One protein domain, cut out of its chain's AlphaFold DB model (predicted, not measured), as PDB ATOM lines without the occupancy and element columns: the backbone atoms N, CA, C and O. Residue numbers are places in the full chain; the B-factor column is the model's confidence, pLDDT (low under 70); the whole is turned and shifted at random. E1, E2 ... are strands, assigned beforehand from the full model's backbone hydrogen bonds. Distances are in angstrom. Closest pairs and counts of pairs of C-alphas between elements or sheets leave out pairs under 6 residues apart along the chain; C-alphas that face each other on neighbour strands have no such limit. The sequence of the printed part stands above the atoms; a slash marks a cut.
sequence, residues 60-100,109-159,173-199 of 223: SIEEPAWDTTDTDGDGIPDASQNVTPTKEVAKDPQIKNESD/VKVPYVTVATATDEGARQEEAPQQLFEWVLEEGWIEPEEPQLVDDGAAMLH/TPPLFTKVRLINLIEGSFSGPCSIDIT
ATOM      1  N   SER A  60     -44.061 -45.656 -18.351       86.19
ATOM      2  CA  SER A  60     -43.631 -46.275 -17.098       86.19
ATOM      3  C   SER A  60     -42.137 -46.058 -16.890       86.19
ATOM      4  O   SER A  60     -41.384 -46.008 -17.860       86.19
ATOM      5  N   ILE A  61     -41.712 -45.939 -15.635       83.19
ATOM      6  CA  ILE A  61     -40.292 -45.948 -15.272       83.19
ATOM      7  C   ILE A  61     -39.920 -47.382 -14.902       83.19
ATOM      8  O   ILE A  61     -40.645 -48.036 -14.152       83.19
ATOM      9  N   GLU A  62     -38.818 -47.871 -15.454       80.81
ATOM     10  CA  GLU A  62     -38.253 -49.185 -15.168       80.81
ATOM     11  C   GLU A  62     -36.823 -48.991 -14.632       80.81
ATOM     12  O   GLU A  62     -36.053 -48.216 -15.199       80.81
ATOM     13  N   GLU A  63     -36.476 -49.699 -13.553       77.88
ATOM     14  CA  GLU A  63     -35.115 -49.762 -12.985       77.88
ATOM     15  C   GLU A  63     -34.677 -51.231 -12.807       77.88
ATOM     16  O   GLU A  63     -34.716 -51.759 -11.694       77.88
ATOM     17  N   PRO A  64     -34.343 -51.954 -13.894       79.75
ATOM     18  CA  PRO A  64     -33.980 -53.374 -13.832       79.75
ATOM     19  C   PRO A  64     -32.798 -53.729 -12.916       79.75
ATOM     20  O   PRO A  64     -32.745 -54.849 -12.406       79.75
ATOM     21  N   ALA A  65     -31.837 -52.822 -12.746       73.88
ATOM     22  CA  ALA A  65     -30.651 -53.013 -11.916       73.88
ATOM     23  C   ALA A  65     -30.864 -52.588 -10.456       73.88
ATOM     24  O   ALA A  65     -29.974 -52.812  -9.631       73.88
ATOM     25  N   TRP A  66     -32.009 -51.982 -10.124       79.00
ATOM     26  CA  TRP A  66     -32.344 -51.645  -8.745       79.00
ATOM     27  C   TRP A  66     -32.672 -52.910  -7.951       79.00
ATOM     28  O   TRP A  66     -33.666 -53.593  -8.206       79.00
ATOM     29  N   ASP A  67     -31.826 -53.220  -6.971       75.69
ATOM     30  CA  ASP A  67     -32.069 -54.323  -6.051       75.69
ATOM     31  C   ASP A  67     -33.176 -53.932  -5.069       75.69
ATOM     32  O   ASP A  67     -33.018 -52.998  -4.287       75.69
ATOM     33  N   THR A  68     -34.304 -54.640  -5.124       76.62
ATOM     34  CA  THR A  68     -35.451 -54.447  -4.225       76.62
ATOM     35  C   THR A  68     -35.441 -55.412  -3.040       76.62
ATOM     36  O   THR A  68     -36.461 -55.547  -2.364       76.62
ATOM     37  N   THR A  69     -34.355 -56.159  -2.834       73.44
ATOM     38  CA  THR A  69     -34.230 -57.075  -1.698       73.44
ATOM     39  C   THR A  69     -34.228 -56.266  -0.406       73.44
ATOM     40  O   THR A  69     -33.384 -55.399  -0.221       73.44
ATOM     41  N   ASP A  70     -35.190 -56.558   0.459       74.88
ATOM     42  CA  ASP A  70     -35.370 -55.957   1.779       74.88
ATOM     43  C   ASP A  70     -35.548 -57.123   2.759       74.88
ATOM     44  O   ASP A  70     -36.611 -57.755   2.823       74.88
ATOM     45  N   THR A  71     -34.454 -57.513   3.413       75.06
ATOM     46  CA  THR A  71     -34.434 -58.710   4.264       75.06
ATOM     47  C   THR A  71     -35.048 -58.435   5.637       75.06
ATOM     48  O   THR A  71     -35.577 -59.360   6.265       75.06
ATOM     49  N   ASP A  72     -34.975 -57.193   6.120       76.69
ATOM     50  CA  ASP A  72     -35.454 -56.795   7.448       76.69
ATOM     51  C   ASP A  72     -36.880 -56.209   7.447       76.69
ATOM     52  O   ASP A  72     -37.530 -56.175   8.499       76.69
ATOM     53  N   GLY A  73     -37.419 -55.888   6.270       73.88
ATOM     54  CA  GLY A  73     -38.783 -55.422   6.051       73.88
ATOM     55  C   GLY A  73     -39.003 -53.967   6.458       73.88
ATOM     56  O   GLY A  73     -40.143 -53.611   6.784       73.88
ATOM     57  N   ASP A  74     -37.949 -53.147   6.509       71.69
ATOM     58  CA  ASP A  74     -38.031 -51.737   6.901       71.69
ATOM     59  C   ASP A  74     -38.514 -50.807   5.766       71.69
ATOM     60  O   ASP A  74     -38.821 -49.632   6.009       71.69
ATOM     61  N   GLY A  75     -38.677 -51.347   4.552       66.12
ATOM     62  CA  GLY A  75     -39.108 -50.619   3.362       66.12
ATOM     63  C   GLY A  75     -37.970 -49.935   2.598       66.12
ATOM     64  O   GLY A  75     -38.253 -49.208   1.640       66.12
ATOM     65  N   ILE A  76     -36.713 -50.151   2.992       67.31
ATOM     66  CA  ILE A  76     -35.500 -49.667   2.333       67.31
ATOM     67  C   ILE A  76     -34.716 -50.887   1.841       67.31
ATOM     68  O   ILE A  76     -34.298 -51.714   2.642       67.31
ATOM     69  N   PRO A  77     -34.436 -51.011   0.532       72.69
ATOM     70  CA  PRO A  77     -33.660 -52.145   0.055       72.69
ATOM     71  C   PRO A  77     -32.272 -52.224   0.695       72.69
ATOM     72  O   PRO A  77     -31.574 -51.207   0.786       72.69
ATOM     73  N   ASP A  78     -31.835 -53.437   1.036       70.25
ATOM     74  CA  ASP A  78     -30.581 -53.741   1.736       70.25
ATOM     75  C   ASP A  78     -29.369 -53.076   1.048       70.25
ATOM     76  O   ASP A  78     -28.464 -52.544   1.694       70.25
ATOM     77  N   ALA A  79     -29.356 -53.051  -0.292       68.00
ATOM     78  CA  ALA A  79     -28.293 -52.437  -1.095       68.00
ATOM     79  C   ALA A  79     -28.177 -50.909  -0.898       68.00
ATOM     80  O   ALA A  79     -27.086 -50.336  -1.038       68.00
ATOM     81  N   SER A  80     -29.293 -50.268  -0.552       67.56
ATOM     82  CA  SER A  80     -29.447 -48.827  -0.320       67.56
ATOM     83  C   SER A  80     -29.501 -48.442   1.160       67.56
ATOM     84  O   SER A  80     -29.542 -47.259   1.495       67.56
ATOM     85  N   GLN A  81     -29.434 -49.429   2.051       68.25
ATOM     86  CA  GLN A  81     -29.308 -49.220   3.483       68.25
ATOM     87  C   GLN A  81     -27.834 -48.954   3.843       68.25
ATOM     88  O   GLN A  81     -26.904 -49.494   3.231       68.25
ATOM     89  N   ASN A  82     -27.603 -48.116   4.858       68.56
ATOM     90  CA  ASN A  82     -26.272 -47.846   5.422       68.56
ATOM     91  C   ASN A  82     -25.203 -47.481   4.366       68.56
ATOM     92  O   ASN A  82     -24.072 -47.976   4.395       68.56
ATOM     93  N   VAL A  83     -25.569 -46.640   3.392       71.19
ATOM     94  CA  VAL A  83     -24.653 -46.194   2.334       71.19
ATOM     95  C   VAL A  83     -23.530 -45.364   2.954       71.19
ATOM     96  O   VAL A  83     -23.769 -44.343   3.591       71.19
ATOM     97  N   THR A  84     -22.290 -45.822   2.787       78.25
ATOM     98  CA  THR A  84     -21.100 -45.131   3.295       78.25
ATOM     99  C   THR A  84     -20.653 -44.029   2.330       78.25
ATOM    100  O   THR A  84     -20.948 -44.118   1.135       78.25
ATOM    101  N   PRO A  85     -19.893 -43.021   2.794       83.56
ATOM    102  CA  PRO A  85     -19.312 -42.006   1.916       83.56
ATOM    103  C   PRO A  85     -18.600 -42.636   0.714       83.56
ATOM    104  O   PRO A  85     -17.949 -43.674   0.860       83.56
ATOM    105  N   THR A  86     -18.728 -42.030  -0.468       84.69
ATOM    106  CA  THR A  86     -18.168 -42.500  -1.756       84.69
ATOM    107  C   THR A  86     -18.718 -43.828  -2.289       84.69
ATOM    108  O   THR A  86     -18.342 -44.239  -3.390       84.69
ATOM    109  N   LYS A  87     -19.626 -44.500  -1.565       81.19
ATOM    110  CA  LYS A  87     -20.246 -45.743  -2.033       81.19
ATOM    111  C   LYS A  87     -21.133 -45.455  -3.239       81.19
ATOM    112  O   LYS A  87     -21.930 -44.516  -3.242       81.19
ATOM    113  N   GLU A  88     -20.992 -46.306  -4.246       86.25
ATOM    114  CA  GLU A  88     -21.852 -46.322  -5.420       86.25
ATOM    115  C   GLU A  88     -23.025 -47.274  -5.183       86.25
ATOM    116  O   GLU A  88     -22.852 -48.384  -4.672       86.25
ATOM    117  N   VAL A  89     -24.217 -46.838  -5.569       81.69
ATOM    118  CA  VAL A  89     -25.443 -47.631  -5.552       81.69
ATOM    119  C   VAL A  89     -25.917 -47.773  -6.991       81.69
ATOM    120  O   VAL A  89     -26.053 -46.776  -7.704       81.69
ATOM    121  N   ALA A  90     -26.130 -49.015  -7.427       82.94
ATOM    122  CA  ALA A  90     -26.628 -49.302  -8.764       82.94
ATOM    123  C   ALA A  90     -28.044 -48.735  -8.929       82.94
ATOM    124  O   ALA A  90     -28.904 -48.919  -8.070       82.94
ATOM    125  N   LYS A  91     -28.260 -48.033 -10.036       85.25
ATOM    126  CA  LYS A  91     -29.540 -47.462 -10.468       85.25
ATOM    127  C   LYS A  91     -29.567 -47.545 -11.986       85.25
ATOM    128  O   LYS A  91     -28.510 -47.518 -12.588       85.25
ATOM    129  N   ASP A  92     -30.716 -47.620 -12.627       87.81
ATOM    130  CA  ASP A  92     -30.773 -47.598 -14.095       87.81
ATOM    131  C   ASP A  92     -32.123 -47.107 -14.625       87.81
ATOM    132  O   ASP A  92     -32.739 -47.773 -15.461       87.81
ATOM    133  N   PRO A  93     -32.590 -45.930 -14.169       86.88
ATOM    134  CA  PRO A  93     -33.887 -45.397 -14.555       86.88
ATOM    135  C   PRO A  93     -33.993 -45.220 -16.061       86.88
ATOM    136  O   PRO A  93     -33.250 -44.468 -16.692       86.88
ATOM    137  N   GLN A  94     -34.967 -45.926 -16.620       90.19
ATOM    138  CA  GLN A  94     -35.366 -45.887 -18.016       90.19
ATOM    139  C   GLN A  94     -36.849 -45.549 -18.088       90.19
ATOM    140  O   GLN A  94     -37.640 -46.014 -17.270       90.19
ATOM    141  N   ILE A  95     -37.248 -44.769 -19.090       89.06
ATOM    142  CA  ILE A  95     -38.655 -44.458 -19.339       89.06
ATOM    143  C   ILE A  95     -39.116 -45.253 -20.554       89.06
ATOM    144  O   ILE A  95     -38.567 -45.128 -21.650       89.06
ATOM    145  N   LYS A  96     -40.160 -46.052 -20.374       91.56
ATOM    146  CA  LYS A  96     -40.795 -46.829 -21.432       91.56
ATOM    147  C   LYS A  96     -42.015 -46.114 -21.974       91.56
ATOM    148  O   LYS A  96     -42.899 -45.702 -21.228       91.56
ATOM    149  N   ASN A  97     -42.075 -46.010 -23.295       92.00
ATOM    150  CA  ASN A  97     -43.249 -45.559 -24.019       92.00
ATOM    151  C   ASN A  97     -44.251 -46.707 -24.144       92.00
ATOM    152  O   ASN A  97     -44.036 -47.607 -24.944       92.00
ATOM    153  N   GLU A  98     -45.359 -46.666 -23.412       89.94
ATOM    154  CA  GLU A  98     -46.451 -47.643 -23.540       89.94
ATOM    155  C   GLU A  98     -47.576 -47.156 -24.471       89.94
ATOM    156  O   GLU A  98     -48.652 -47.756 -24.526       89.94
ATOM    157  N   SER A  99     -47.368 -46.042 -25.178       85.00
ATOM    158  CA  SER A  99     -48.346 -45.471 -26.101       85.00
ATOM    159  C   SER A  99     -48.152 -45.958 -27.538       85.00
ATOM    160  O   SER A  99     -47.068 -46.380 -27.939       85.00
ATOM    161  N   ASP A 100     -49.207 -45.832 -28.345       88.06
ATOM    162  CA  ASP A 100     -49.210 -46.217 -29.763       88.06
ATOM    163  C   ASP A 100     -48.688 -45.108 -30.699       88.06
ATOM    164  O   ASP A 100     -48.916 -45.140 -31.909       88.06
ATOM    165  N   VAL A 109     -35.285 -35.472 -12.057       94.25
ATOM    166  CA  VAL A 109     -34.620 -36.144 -10.935       94.25
ATOM    167  C   VAL A 109     -34.514 -35.162  -9.783       94.25
ATOM    168  O   VAL A 109     -33.810 -34.157  -9.878       94.25
ATOM    169  N   LYS A 110     -35.225 -35.453  -8.697       91.38
ATOM    170  CA  LYS A 110     -35.170 -34.689  -7.458       91.38
ATOM    171  C   LYS A 110     -34.243 -35.393  -6.478       91.38
ATOM    172  O   LYS A 110     -34.450 -36.558  -6.147       91.38
ATOM    173  N   VAL A 111     -33.226 -34.682  -6.017       91.19
ATOM    174  CA  VAL A 111     -32.164 -35.211  -5.159       91.19
ATOM    175  C   VAL A 111     -32.009 -34.333  -3.914       91.19
ATOM    176  O   VAL A 111     -32.157 -33.113  -4.014       91.19
ATOM    177  N   PRO A 112     -31.713 -34.906  -2.734       89.44
ATOM    178  CA  PRO A 112     -31.562 -34.130  -1.512       89.44
ATOM    179  C   PRO A 112     -30.422 -33.116  -1.614       89.44
ATOM    180  O   PRO A 112     -29.319 -33.445  -2.061       89.44
ATOM    181  N   TYR A 113     -30.691 -31.902  -1.141       92.62
ATOM    182  CA  TYR A 113     -29.748 -30.795  -1.085       92.62
ATOM    183  C   TYR A 113     -29.685 -30.272   0.348       92.62
ATOM    184  O   TYR A 113     -30.671 -29.768   0.886       92.62
ATOM    185  N   VAL A 114     -28.542 -30.459   1.005       91.12
ATOM    186  CA  VAL A 114     -28.402 -30.235   2.450       91.12
ATOM    187  C   VAL A 114     -27.060 -29.599   2.783       91.12
ATOM    188  O   VAL A 114     -26.074 -29.758   2.065       91.12
ATOM    189  N   THR A 115     -27.010 -28.881   3.902       93.56
ATOM    190  CA  THR A 115     -25.758 -28.343   4.445       93.56
ATOM    191  C   THR A 115     -24.996 -29.442   5.168       93.56
ATOM    192  O   THR A 115     -25.451 -29.929   6.201       93.56
ATOM    193  N   VAL A 116     -23.842 -29.829   4.626       91.75
ATOM    194  CA  VAL A 116     -23.003 -30.919   5.145       91.75
ATOM    195  C   VAL A 116     -21.522 -30.587   4.987       91.75
ATOM    196  O   VAL A 116     -21.147 -29.795   4.121       91.75
ATOM    197  N   ALA A 117     -20.674 -31.208   5.811       90.19
ATOM    198  CA  ALA A 117     -19.229 -31.193   5.612       90.19
ATOM    199  C   ALA A 117     -18.796 -32.413   4.794       90.19
ATOM    200  O   ALA A 117     -19.258 -33.535   5.018       90.19
ATOM    201  N   THR A 118     -17.851 -32.187   3.893       91.50
ATOM    202  CA  THR A 118     -17.258 -33.197   3.016       91.50
ATOM    203  C   THR A 118     -15.750 -33.288   3.224       91.50
ATOM    204  O   THR A 118     -15.127 -32.400   3.808       91.50
ATOM    205  N   ALA A 119     -15.148 -34.381   2.772       88.44
ATOM    206  CA  ALA A 119     -13.707 -34.523   2.636       88.44
ATOM    207  C   ALA A 119     -13.302 -34.469   1.157       88.44
ATOM    208  O   ALA A 119     -14.023 -34.963   0.291       88.44
ATOM    209  N   THR A 120     -12.130 -33.903   0.864       88.44
ATOM    210  CA  THR A 120     -11.509 -34.036  -0.462       88.44
ATOM    211  C   THR A 120     -11.116 -35.489  -0.736       88.44
ATOM    212  O   THR A 120     -11.119 -36.326   0.173       88.44
ATOM    213  N   ASP A 121     -10.716 -35.791  -1.970       82.94
ATOM    214  CA  ASP A 121     -10.193 -37.113  -2.342       82.94
ATOM    215  C   ASP A 121      -8.933 -37.491  -1.533       82.94
ATOM    216  O   ASP A 121      -8.678 -38.664  -1.268       82.94
ATOM    217  N   GLU A 122      -8.167 -36.499  -1.063       84.38
ATOM    218  CA  GLU A 122      -7.016 -36.677  -0.167       84.38
ATOM    219  C   GLU A 122      -7.402 -36.787   1.321       84.38
ATOM    220  O   GLU A 122      -6.526 -36.891   2.184       84.38
ATOM    221  N   GLY A 123      -8.698 -36.754   1.641       80.69
ATOM    222  CA  GLY A 123      -9.225 -36.883   3.000       80.69
ATOM    223  C   GLY A 123      -9.212 -35.592   3.822       80.69
ATOM    224  O   GLY A 123      -9.429 -35.641   5.035       80.69
ATOM    225  N   ALA A 124      -8.954 -34.431   3.211       87.25
ATOM    226  CA  ALA A 124      -8.967 -33.156   3.924       87.25
ATOM    227  C   ALA A 124     -10.405 -32.672   4.145       87.25
ATOM    228  O   ALA A 124     -11.178 -32.563   3.196       87.25
ATOM    229  N   ARG A 125     -10.757 -32.342   5.392       91.56
ATOM    230  CA  ARG A 125     -12.077 -31.792   5.729       91.56
ATOM    231  C   ARG A 125     -12.299 -30.434   5.058       91.56
ATOM    232  O   ARG A 125     -11.434 -29.563   5.116       91.56
ATOM    233  N   GLN A 126     -13.489 -30.258   4.497       91.25
ATOM    234  CA  GLN A 126     -14.014 -29.003   3.973       91.25
ATOM    235  C   GLN A 126     -14.993 -28.371   4.976       91.25
ATOM    236  O   GLN A 126     -15.538 -29.049   5.853       91.25
ATOM    237  N   GLU A 127     -15.184 -27.057   4.861       90.44
ATOM    238  CA  GLU A 127     -16.202 -26.326   5.625       90.44
ATOM    239  C   GLU A 127     -17.611 -26.797   5.245       90.44
ATOM    240  O   GLU A 127     -17.844 -27.252   4.124       90.44
ATOM    241  N   GLU A 128     -18.555 -26.682   6.181       93.00
ATOM    242  CA  GLU A 128     -19.953 -27.018   5.913       93.00
ATOM    243  C   GLU A 128     -20.540 -26.080   4.856       93.00
ATOM    244  O   GLU A 128     -20.489 -24.854   4.983       93.00
ATOM    245  N   ALA A 129     -21.126 -26.671   3.818       93.75
ATOM    246  CA  ALA A 129     -21.752 -25.942   2.729       93.75
ATOM    247  C   ALA A 129     -22.996 -26.690   2.231       93.75
ATOM    248  O   ALA A 129     -23.047 -27.922   2.321       93.75
ATOM    249  N   PRO A 130     -24.008 -25.966   1.721       93.62
ATOM    250  CA  PRO A 130     -25.145 -26.586   1.064       93.62
ATOM    251  C   PRO A 130     -24.689 -27.250  -0.239       93.62
ATOM    252  O   PRO A 130     -24.065 -26.602  -1.079       93.62
ATOM    253  N   GLN A 131     -24.980 -28.540  -0.383       93.69
ATOM    254  CA  GLN A 131     -24.613 -29.334  -1.551       93.69
ATOM    255  C   GLN A 131     -25.545 -30.540  -1.719       93.69
ATOM    256  O   GLN A 131     -26.244 -30.964  -0.795       93.69
ATOM    257  N   GLN A 132     -25.561 -31.085  -2.928       94.12
ATOM    258  CA  GLN A 132     -26.331 -32.268  -3.284       94.12
ATOM    259  C   GLN A 132     -25.683 -33.534  -2.720       94.12
ATOM    260  O   GLN A 132     -24.474 -33.701  -2.830       94.12
ATOM    261  N   LEU A 133     -26.477 -34.449  -2.157       90.12
ATOM    262  CA  LEU A 133     -25.930 -35.654  -1.513       90.12
ATOM    263  C   LEU A 133     -25.441 -36.730  -2.483       90.12
ATOM    264  O   LEU A 133     -24.519 -37.470  -2.148       90.12
ATOM    265  N   PHE A 134     -26.065 -36.855  -3.650       90.00
ATOM    266  CA  PHE A 134     -25.762 -37.928  -4.592       90.00
ATOM    267  C   PHE A 134     -25.323 -37.375  -5.930       90.00
ATOM    268  O   PHE A 134     -26.013 -36.547  -6.505       90.00
ATOM    269  N   GLU A 135     -24.227 -37.890  -6.459       93.50
ATOM    270  CA  GLU A 135     -23.698 -37.527  -7.769       93.50
ATOM    271  C   GLU A 135     -23.872 -38.688  -8.749       93.50
ATOM    272  O   GLU A 135     -23.822 -39.858  -8.363       93.50
ATOM    273  N   TRP A 136     -24.034 -38.380 -10.032       95.38
ATOM    274  CA  TRP A 136     -24.076 -39.372 -11.104       95.38
ATOM    275  C   TRP A 136     -23.442 -38.820 -12.377       95.38
ATOM    276  O   TRP A 136     -23.177 -37.625 -12.503       95.38
ATOM    277  N   VAL A 137     -23.196 -39.717 -13.328       96.06
ATOM    278  CA  VAL A 137     -22.773 -39.370 -14.685       96.06
ATOM    279  C   VAL A 137     -23.940 -39.669 -15.614       96.06
ATOM    280  O   VAL A 137     -24.498 -40.763 -15.563       96.06
ATOM    281  N   LEU A 138     -24.316 -38.682 -16.424       95.88
ATOM    282  CA  LEU A 138     -25.382 -38.820 -17.406       95.88
ATOM    283  C   LEU A 138     -24.930 -39.737 -18.548       95.88
ATOM    284  O   LEU A 138     -23.832 -39.569 -19.086       95.88
ATOM    285  N   GLU A 139     -25.778 -40.688 -18.921       95.62
ATOM    286  CA  GLU A 139     -25.533 -41.568 -20.065       95.62
ATOM    287  C   GLU A 139     -25.762 -40.857 -21.403       95.62
ATOM    288  O   GLU A 139     -26.460 -39.842 -21.507       95.62
ATOM    289  N   GLU A 140     -25.196 -41.431 -22.468       96.38
ATOM    290  CA  GLU A 140     -25.449 -40.958 -23.826       96.38
ATOM    291  C   GLU A 140     -26.944 -41.048 -24.169       96.38
ATOM    292  O   GLU A 140     -27.645 -42.003 -23.827       96.38
ATOM    293  N   GLY A 141     -27.436 -40.047 -24.895       96.00
ATOM    294  CA  GLY A 141     -28.831 -39.982 -25.317       96.00
ATOM    295  C   GLY A 141     -29.688 -39.038 -24.480       96.00
ATOM    296  O   GLY A 141     -30.855 -38.849 -24.830       96.00
ATOM    297  N   TRP A 142     -29.111 -38.388 -23.469       97.94
ATOM    298  CA  TRP A 142     -29.752 -37.371 -22.641       97.94
ATOM    299  C   TRP A 142     -28.998 -36.041 -22.683       97.94
ATOM    300  O   TRP A 142     -27.785 -36.003 -22.880       97.94
ATOM    301  N   ILE A 143     -29.730 -34.948 -22.485       97.50
ATOM    302  CA  ILE A 143     -29.180 -33.602 -22.283       97.50
ATOM    303  C   ILE A 143     -29.867 -32.928 -21.097       97.50
ATOM    304  O   ILE A 143     -31.038 -33.193 -20.830       97.50
ATOM    305  N   GLU A 144     -29.154 -32.033 -20.423       97.69
ATOM    306  CA  GLU A 144     -29.690 -31.132 -19.399       97.69
ATOM    307  C   GLU A 144     -29.688 -29.709 -19.980       97.69
ATOM    308  O   GLU A 144     -28.619 -29.112 -20.123       97.69
ATOM    309  N   PRO A 145     -30.841 -29.192 -20.445       94.44
ATOM    310  CA  PRO A 145     -30.896 -27.939 -21.197       94.44
ATOM    311  C   PRO A 145     -30.785 -26.693 -20.306       94.44
ATOM    312  O   PRO A 145     -30.483 -25.610 -20.803       94.44
ATOM    313  N   GLU A 146     -31.070 -26.832 -19.012       94.75
ATOM    314  CA  GLU A 146     -31.160 -25.750 -18.035       94.75
ATOM    315  C   GLU A 146     -30.383 -26.126 -16.775       94.75
ATOM    316  O   GLU A 146     -30.245 -27.304 -16.457       94.75
ATOM    317  N   GLU A 147     -29.903 -25.122 -16.041       96.44
ATOM    318  CA  GLU A 147     -29.262 -25.353 -14.746       96.44
ATOM    319  C   GLU A 147     -30.254 -25.988 -13.751       96.44
ATOM    320  O   GLU A 147     -31.434 -25.605 -13.739       96.44
ATOM    321  N   PRO A 148     -29.791 -26.895 -12.875       96.62
ATOM    322  CA  PRO A 148     -30.631 -27.506 -11.853       96.62
ATOM    323  C   PRO A 148     -31.278 -26.455 -10.941       96.62
ATOM    324  O   PRO A 148     -30.683 -25.422 -10.622       96.62
ATOM    325  N   GLN A 149     -32.512 -26.713 -10.513       96.62
ATOM    326  CA  GLN A 149     -33.308 -25.760  -9.736       96.62
ATOM    327  C   GLN A 149     -33.454 -26.210  -8.283       96.62
ATOM    328  O   GLN A 149     -33.768 -27.369  -8.019       96.62
ATOM    329  N   LEU A 150     -33.312 -25.286  -7.331       97.06
ATOM    330  CA  LEU A 150     -33.678 -25.558  -5.941       97.06
ATOM    331  C   LEU A 150     -35.202 -25.631  -5.803       97.06
ATOM    332  O   LEU A 150     -35.920 -24.707  -6.188       97.06
ATOM    333  N   VAL A 151     -35.683 -26.724  -5.217       92.88
ATOM    334  CA  VAL A 151     -37.098 -26.989  -4.929       92.88
ATOM    335  C   VAL A 151     -37.270 -27.373  -3.457       92.88
ATOM    336  O   VAL A 151     -36.293 -27.434  -2.710       92.88
ATOM    337  N   ASP A 152     -38.514 -27.591  -3.020       91.12
ATOM    338  CA  ASP A 152     -38.853 -27.962  -1.637       91.12
ATOM    339  C   ASP A 152     -38.208 -27.012  -0.599       91.12
ATOM    340  O   ASP A 152     -37.503 -27.440   0.311       91.12
ATOM    341  N   ASP A 153     -38.390 -25.698  -0.789       92.25
ATOM    342  CA  ASP A 153     -37.796 -24.625   0.030       92.25
ATOM    343  C   ASP A 153     -36.259 -24.706   0.174       92.25
ATOM    344  O   ASP A 153     -35.675 -24.253   1.160       92.25
ATOM    345  N   GLY A 154     -35.587 -25.265  -0.840       91.94
ATOM    346  CA  GLY A 154     -34.133 -25.421  -0.888       91.94
ATOM    347  C   GLY A 154     -33.616 -26.728  -0.286       91.94
ATOM    348  O   GLY A 154     -32.404 -26.892  -0.188       91.94
ATOM    349  N   ALA A 155     -34.502 -27.653   0.097       90.06
ATOM    350  CA  ALA A 155     -34.129 -28.969   0.620       90.06
ATOM    351  C   ALA A 155     -33.805 -30.000  -0.477       90.06
ATOM    352  O   ALA A 155     -33.316 -31.094  -0.178       90.06
ATOM    353  N   ALA A 156     -34.082 -29.681  -1.742       91.12
ATOM    354  CA  ALA A 156     -33.789 -30.558  -2.865       91.12
ATOM    355  C   ALA A 156     -33.337 -29.781  -4.105       91.12
ATOM    356  O   ALA A 156     -33.731 -28.636  -4.328       91.12
ATOM    357  N   MET A 157     -32.526 -30.444  -4.924       95.94
ATOM    358  CA  MET A 157     -32.147 -30.002  -6.258       95.94
ATOM    359  C   MET A 157     -32.964 -30.791  -7.285       95.94
ATOM    360  O   MET A 157     -33.119 -32.006  -7.159       95.94
ATOM    361  N   LEU A 158     -33.509 -30.107  -8.286       95.81
ATOM    362  CA  LEU A 158     -34.274 -30.694  -9.380       95.81
ATOM    363  C   LEU A 158     -33.482 -30.571 -10.679       95.81
ATOM    364  O   LEU A 158     -33.322 -29.474 -11.215       95.81
ATOM    365  N   HIS A 159     -33.058 -31.712 -11.203       97.25
ATOM    366  CA  HIS A 159     -32.489 -31.835 -12.538       97.25
ATOM    367  C   HIS A 159     -33.588 -32.165 -13.544       97.25
ATOM    368  O   HIS A 159     -34.466 -32.984 -13.257       97.25
ATOM    369  N   THR A 173     -36.283 -45.459 -23.391       95.12
ATOM    370  CA  THR A 173     -35.071 -44.632 -23.421       95.12
ATOM    371  C   THR A 173     -33.841 -45.480 -23.074       95.12
ATOM    372  O   THR A 173     -33.987 -46.533 -22.446       95.12
ATOM    373  N   PRO A 174     -32.617 -45.027 -23.405       94.50
ATOM    374  CA  PRO A 174     -31.444 -45.496 -22.670       94.50
ATOM    375  C   PRO A 174     -31.593 -45.181 -21.165       94.50
ATOM    376  O   PRO A 174     -32.388 -44.295 -20.808       94.50
ATOM    377  N   PRO A 175     -30.857 -45.880 -20.280       94.44
ATOM    378  CA  PRO A 175     -30.757 -45.491 -18.875       94.44
ATOM    379  C   PRO A 175     -30.344 -44.027 -18.756       94.44
ATOM    380  O   PRO A 175     -29.582 -43.542 -19.584       94.44
ATOM    381  N   LEU A 176     -30.855 -43.313 -17.758       92.56
ATOM    382  CA  LEU A 176     -30.434 -41.936 -17.490       92.56
ATOM    383  C   LEU A 176     -29.016 -41.893 -16.901       92.56
ATOM    384  O   LEU A 176     -28.192 -41.070 -17.283       92.56
ATOM    385  N   PHE A 177     -28.746 -42.814 -15.982       95.50
ATOM    386  CA  PHE A 177     -27.462 -43.091 -15.343       95.50
ATOM    387  C   PHE A 177     -27.473 -44.550 -14.882       95.50
ATOM    388  O   PHE A 177     -28.548 -45.111 -14.680       95.50
ATOM    389  N   THR A 178     -26.307 -45.169 -14.690       92.44
ATOM    390  CA  THR A 178     -26.215 -46.572 -14.224       92.44
ATOM    391  C   THR A 178     -25.889 -46.714 -12.733       92.44
ATOM    392  O   THR A 178     -25.783 -47.823 -12.199       92.44
ATOM    393  N   LYS A 179     -25.641 -45.597 -12.052       88.06
ATOM    394  CA  LYS A 179     -25.315 -45.554 -10.628       88.06
ATOM    395  C   LYS A 179     -25.403 -44.139 -10.089       88.06
ATOM    396  O   LYS A 179     -25.227 -43.172 -10.827       88.06
ATOM    397  N   VAL A 180     -25.583 -44.057  -8.780       89.38
ATOM    398  CA  VAL A 180     -25.421 -42.832  -7.998       89.38
ATOM    399  C   VAL A 180     -24.343 -43.053  -6.947       89.38
ATOM    400  O   VAL A 180     -24.177 -44.165  -6.444       89.38
ATOM    401  N   ARG A 181     -23.596 -42.008  -6.610       89.94
ATOM    402  CA  ARG A 181     -22.530 -42.038  -5.609       89.94
ATOM    403  C   ARG A 181     -22.850 -41.052  -4.499       89.94
ATOM    404  O   ARG A 181     -23.070 -39.879  -4.780       89.94
ATOM    405  N   LEU A 182     -22.838 -41.512  -3.252       88.06
ATOM    406  CA  LEU A 182     -22.927 -40.612  -2.101       88.06
ATOM    407  C   LEU A 182     -21.641 -39.777  -2.016       88.06
ATOM    408  O   LEU A 182     -20.544 -40.341  -2.090       88.06
ATOM    409  N   ILE A 183     -21.760 -38.460  -1.843       88.94
ATOM    410  CA  ILE A 183     -20.603 -37.570  -1.658       88.94
ATOM    411  C   ILE A 183     -19.731 -38.022  -0.476       88.94
ATOM    412  O   ILE A 183     -20.153 -38.796   0.391       88.94
ATOM    413  N   ASN A 184     -18.484 -37.553  -0.434       90.81
ATOM    414  CA  ASN A 184     -17.528 -37.921   0.610       90.81
ATOM    415  C   ASN A 184     -17.850 -37.218   1.946       90.81
ATOM    416  O   ASN A 184     -17.133 -36.315   2.372       90.81
ATOM    417  N   LEU A 185     -18.977 -37.575   2.566       87.88
ATOM    418  CA  LEU A 185     -19.464 -36.997   3.816       87.88
ATOM    419  C   LEU A 185     -18.482 -37.230   4.967       87.88
ATOM    420  O   LEU A 185     -17.976 -38.336   5.166       87.88
ATOM    421  N   ILE A 186     -18.289 -36.198   5.784       85.62
ATOM    422  CA  ILE A 186     -17.642 -36.333   7.089       85.62
ATOM    423  C   ILE A 186     -18.591 -37.053   8.055       85.62
ATOM    424  O   ILE A 186     -19.808 -36.847   8.042       85.62
ATOM    425  N   GLU A 187     -18.029 -37.895   8.922       79.81
ATOM    426  CA  GLU A 187     -18.787 -38.606   9.951       79.81
ATOM    427  C   GLU A 187     -19.634 -37.640  10.800       79.81
ATOM    428  O   GLU A 187     -19.143 -36.632  11.312       79.81
ATOM    429  N   GLY A 188     -20.924 -37.960  10.943       78.00
ATOM    430  CA  GLY A 188     -21.884 -37.169  11.716       78.00
ATOM    431  C   GLY A 188     -22.476 -35.956  10.990       78.00
ATOM    432  O   GLY A 188     -23.363 -35.321  11.554       78.00
ATOM    433  N   SER A 189     -22.050 -35.639   9.761       76.88
ATOM    434  CA  SER A 189     -22.585 -34.490   9.008       76.88
ATOM    435  C   SER A 189     -23.996 -34.700   8.460       76.88
ATOM    436  O   SER A 189     -24.718 -33.730   8.269       76.88
ATOM    437  N   PHE A 190     -24.412 -35.944   8.226       81.31
ATOM    438  CA  PHE A 190     -25.775 -36.277   7.821       81.31
ATOM    439  C   PHE A 190     -26.181 -37.625   8.417       81.31
ATOM    440  O   PHE A 190     -25.370 -38.547   8.500       81.31
ATOM    441  N   SER A 191     -27.437 -37.733   8.844       74.06
ATOM    442  CA  SER A 191     -28.032 -38.973   9.337       74.06
ATOM    443  C   SER A 191     -29.539 -38.941   9.115       74.06
ATOM    444  O   SER A 191     -30.176 -37.909   9.324       74.06
ATOM    445  N   GLY A 192     -30.101 -40.078   8.715       72.44
ATOM    446  CA  GLY A 192     -31.526 -40.241   8.438       72.44
ATOM    447  C   GLY A 192     -31.806 -40.744   7.020       72.44
ATOM    448  O   GLY A 192     -30.905 -40.781   6.179       72.44
ATOM    449  N   PRO A 193     -33.055 -41.165   6.755       70.44
ATOM    450  CA  PRO A 193     -33.462 -41.615   5.434       70.44
ATOM    451  C   PRO A 193     -33.501 -40.442   4.450       70.44
ATOM    452  O   PRO A 193     -33.841 -39.314   4.807       70.44
ATOM    453  N   CYS A 194     -33.195 -40.728   3.191       73.00
ATOM    454  CA  CYS A 194     -33.377 -39.804   2.079       73.00
ATOM    455  C   CYS A 194     -33.684 -40.591   0.800       73.00
ATOM    456  O   CYS A 194     -33.383 -41.783   0.722       73.00
ATOM    457  N   SER A 195     -34.301 -39.939  -0.184       80.19
ATOM    458  CA  SER A 195     -34.669 -40.555  -1.461       80.19
ATOM    459  C   SER A 195     -34.206 -39.705  -2.636       80.19
ATOM    460  O   SER A 195     -34.085 -38.485  -2.532       80.19
ATOM    461  N   ILE A 196     -33.943 -40.373  -3.757       82.12
ATOM    462  CA  ILE A 196     -33.852 -39.742  -5.072       82.12
ATOM    463  C   ILE A 196     -35.158 -40.073  -5.783       82.12
ATOM    464  O   ILE A 196     -35.434 -41.247  -6.037       82.12
ATOM    465  N   ASP A 197     -35.945 -39.052  -6.100       84.00
ATOM    466  CA  ASP A 197     -37.241 -39.228  -6.744       84.00
ATOM    467  C   ASP A 197     -37.106 -38.949  -8.242       84.00
ATOM    468  O   ASP A 197     -36.545 -37.931  -8.647       84.00
ATOM    469  N   ILE A 198     -37.642 -39.839  -9.076       86.06
ATOM    470  CA  ILE A 198     -37.585 -39.705 -10.534       86.06
ATOM    471  C   ILE A 198     -39.004 -39.625 -11.077       86.06
ATOM    472  O   ILE A 198     -39.825 -40.511 -10.844       86.06
ATOM    473  N   THR A 199     -39.286 -38.562 -11.823       88.38
ATOM    474  CA  THR A 199     -40.565 -38.343 -12.498       88.38
ATOM    475  C   THR A 199     -40.355 -38.343 -14.003       88.38
ATOM    476  O   THR A 199     -39.525 -37.608 -14.527       88.38
TER     477      THR A 199
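This is residues 60 to 100, 109 to 159 and 173 to 199 of the 223 residues of an uncharacterized protein of Coriobacteriaceae bacterium (UniProt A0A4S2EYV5). Little regular structure: mostly loops, with a small, strongly twisted branched sheet built on E4, with E5, E6, E7 and E9, and two separate strand pairs, E2 with E8 and E1 with E3. The printed part has 119 residues, no named helix and nine strands, E1 to E9 in chain order, 36 residues, all strand, neighbours antiparallel. It is compact, radius of gyration of the C-alphas 15.5 A, spanning 53 by 40 by 29 A.

Find C-alpha 109 at (-34.620, -36.144, -10.935); E4 runs 20.5 A from there to residue 116. Then find E5, 129 to 132; E7, 156 to 159; E6, 149 to 151; E9, 197 to 199, ending at (-40.565, -38.343, -12.498); E8, 179 to 182; E2, 88 to 90; E1, 60 to 62; E3, 94 to 97.

E5 (N 114 to O 131, 3.0 A) and E9 (N 110 to O 197, 2.8 A) lie on one side of E4, E7 (N 111 to O 157, 2.9 A) on the other. E4 and E8 are apart.

The cuts span 25.9 A from C-alpha 100 to 109 and 17.0 A from 159 to 173. Links E1 to E2, E4 to E5, E5 to E6 and E8 to E9 are long. Residues 75 to 76 and 79 to 82 are under pLDDT 70.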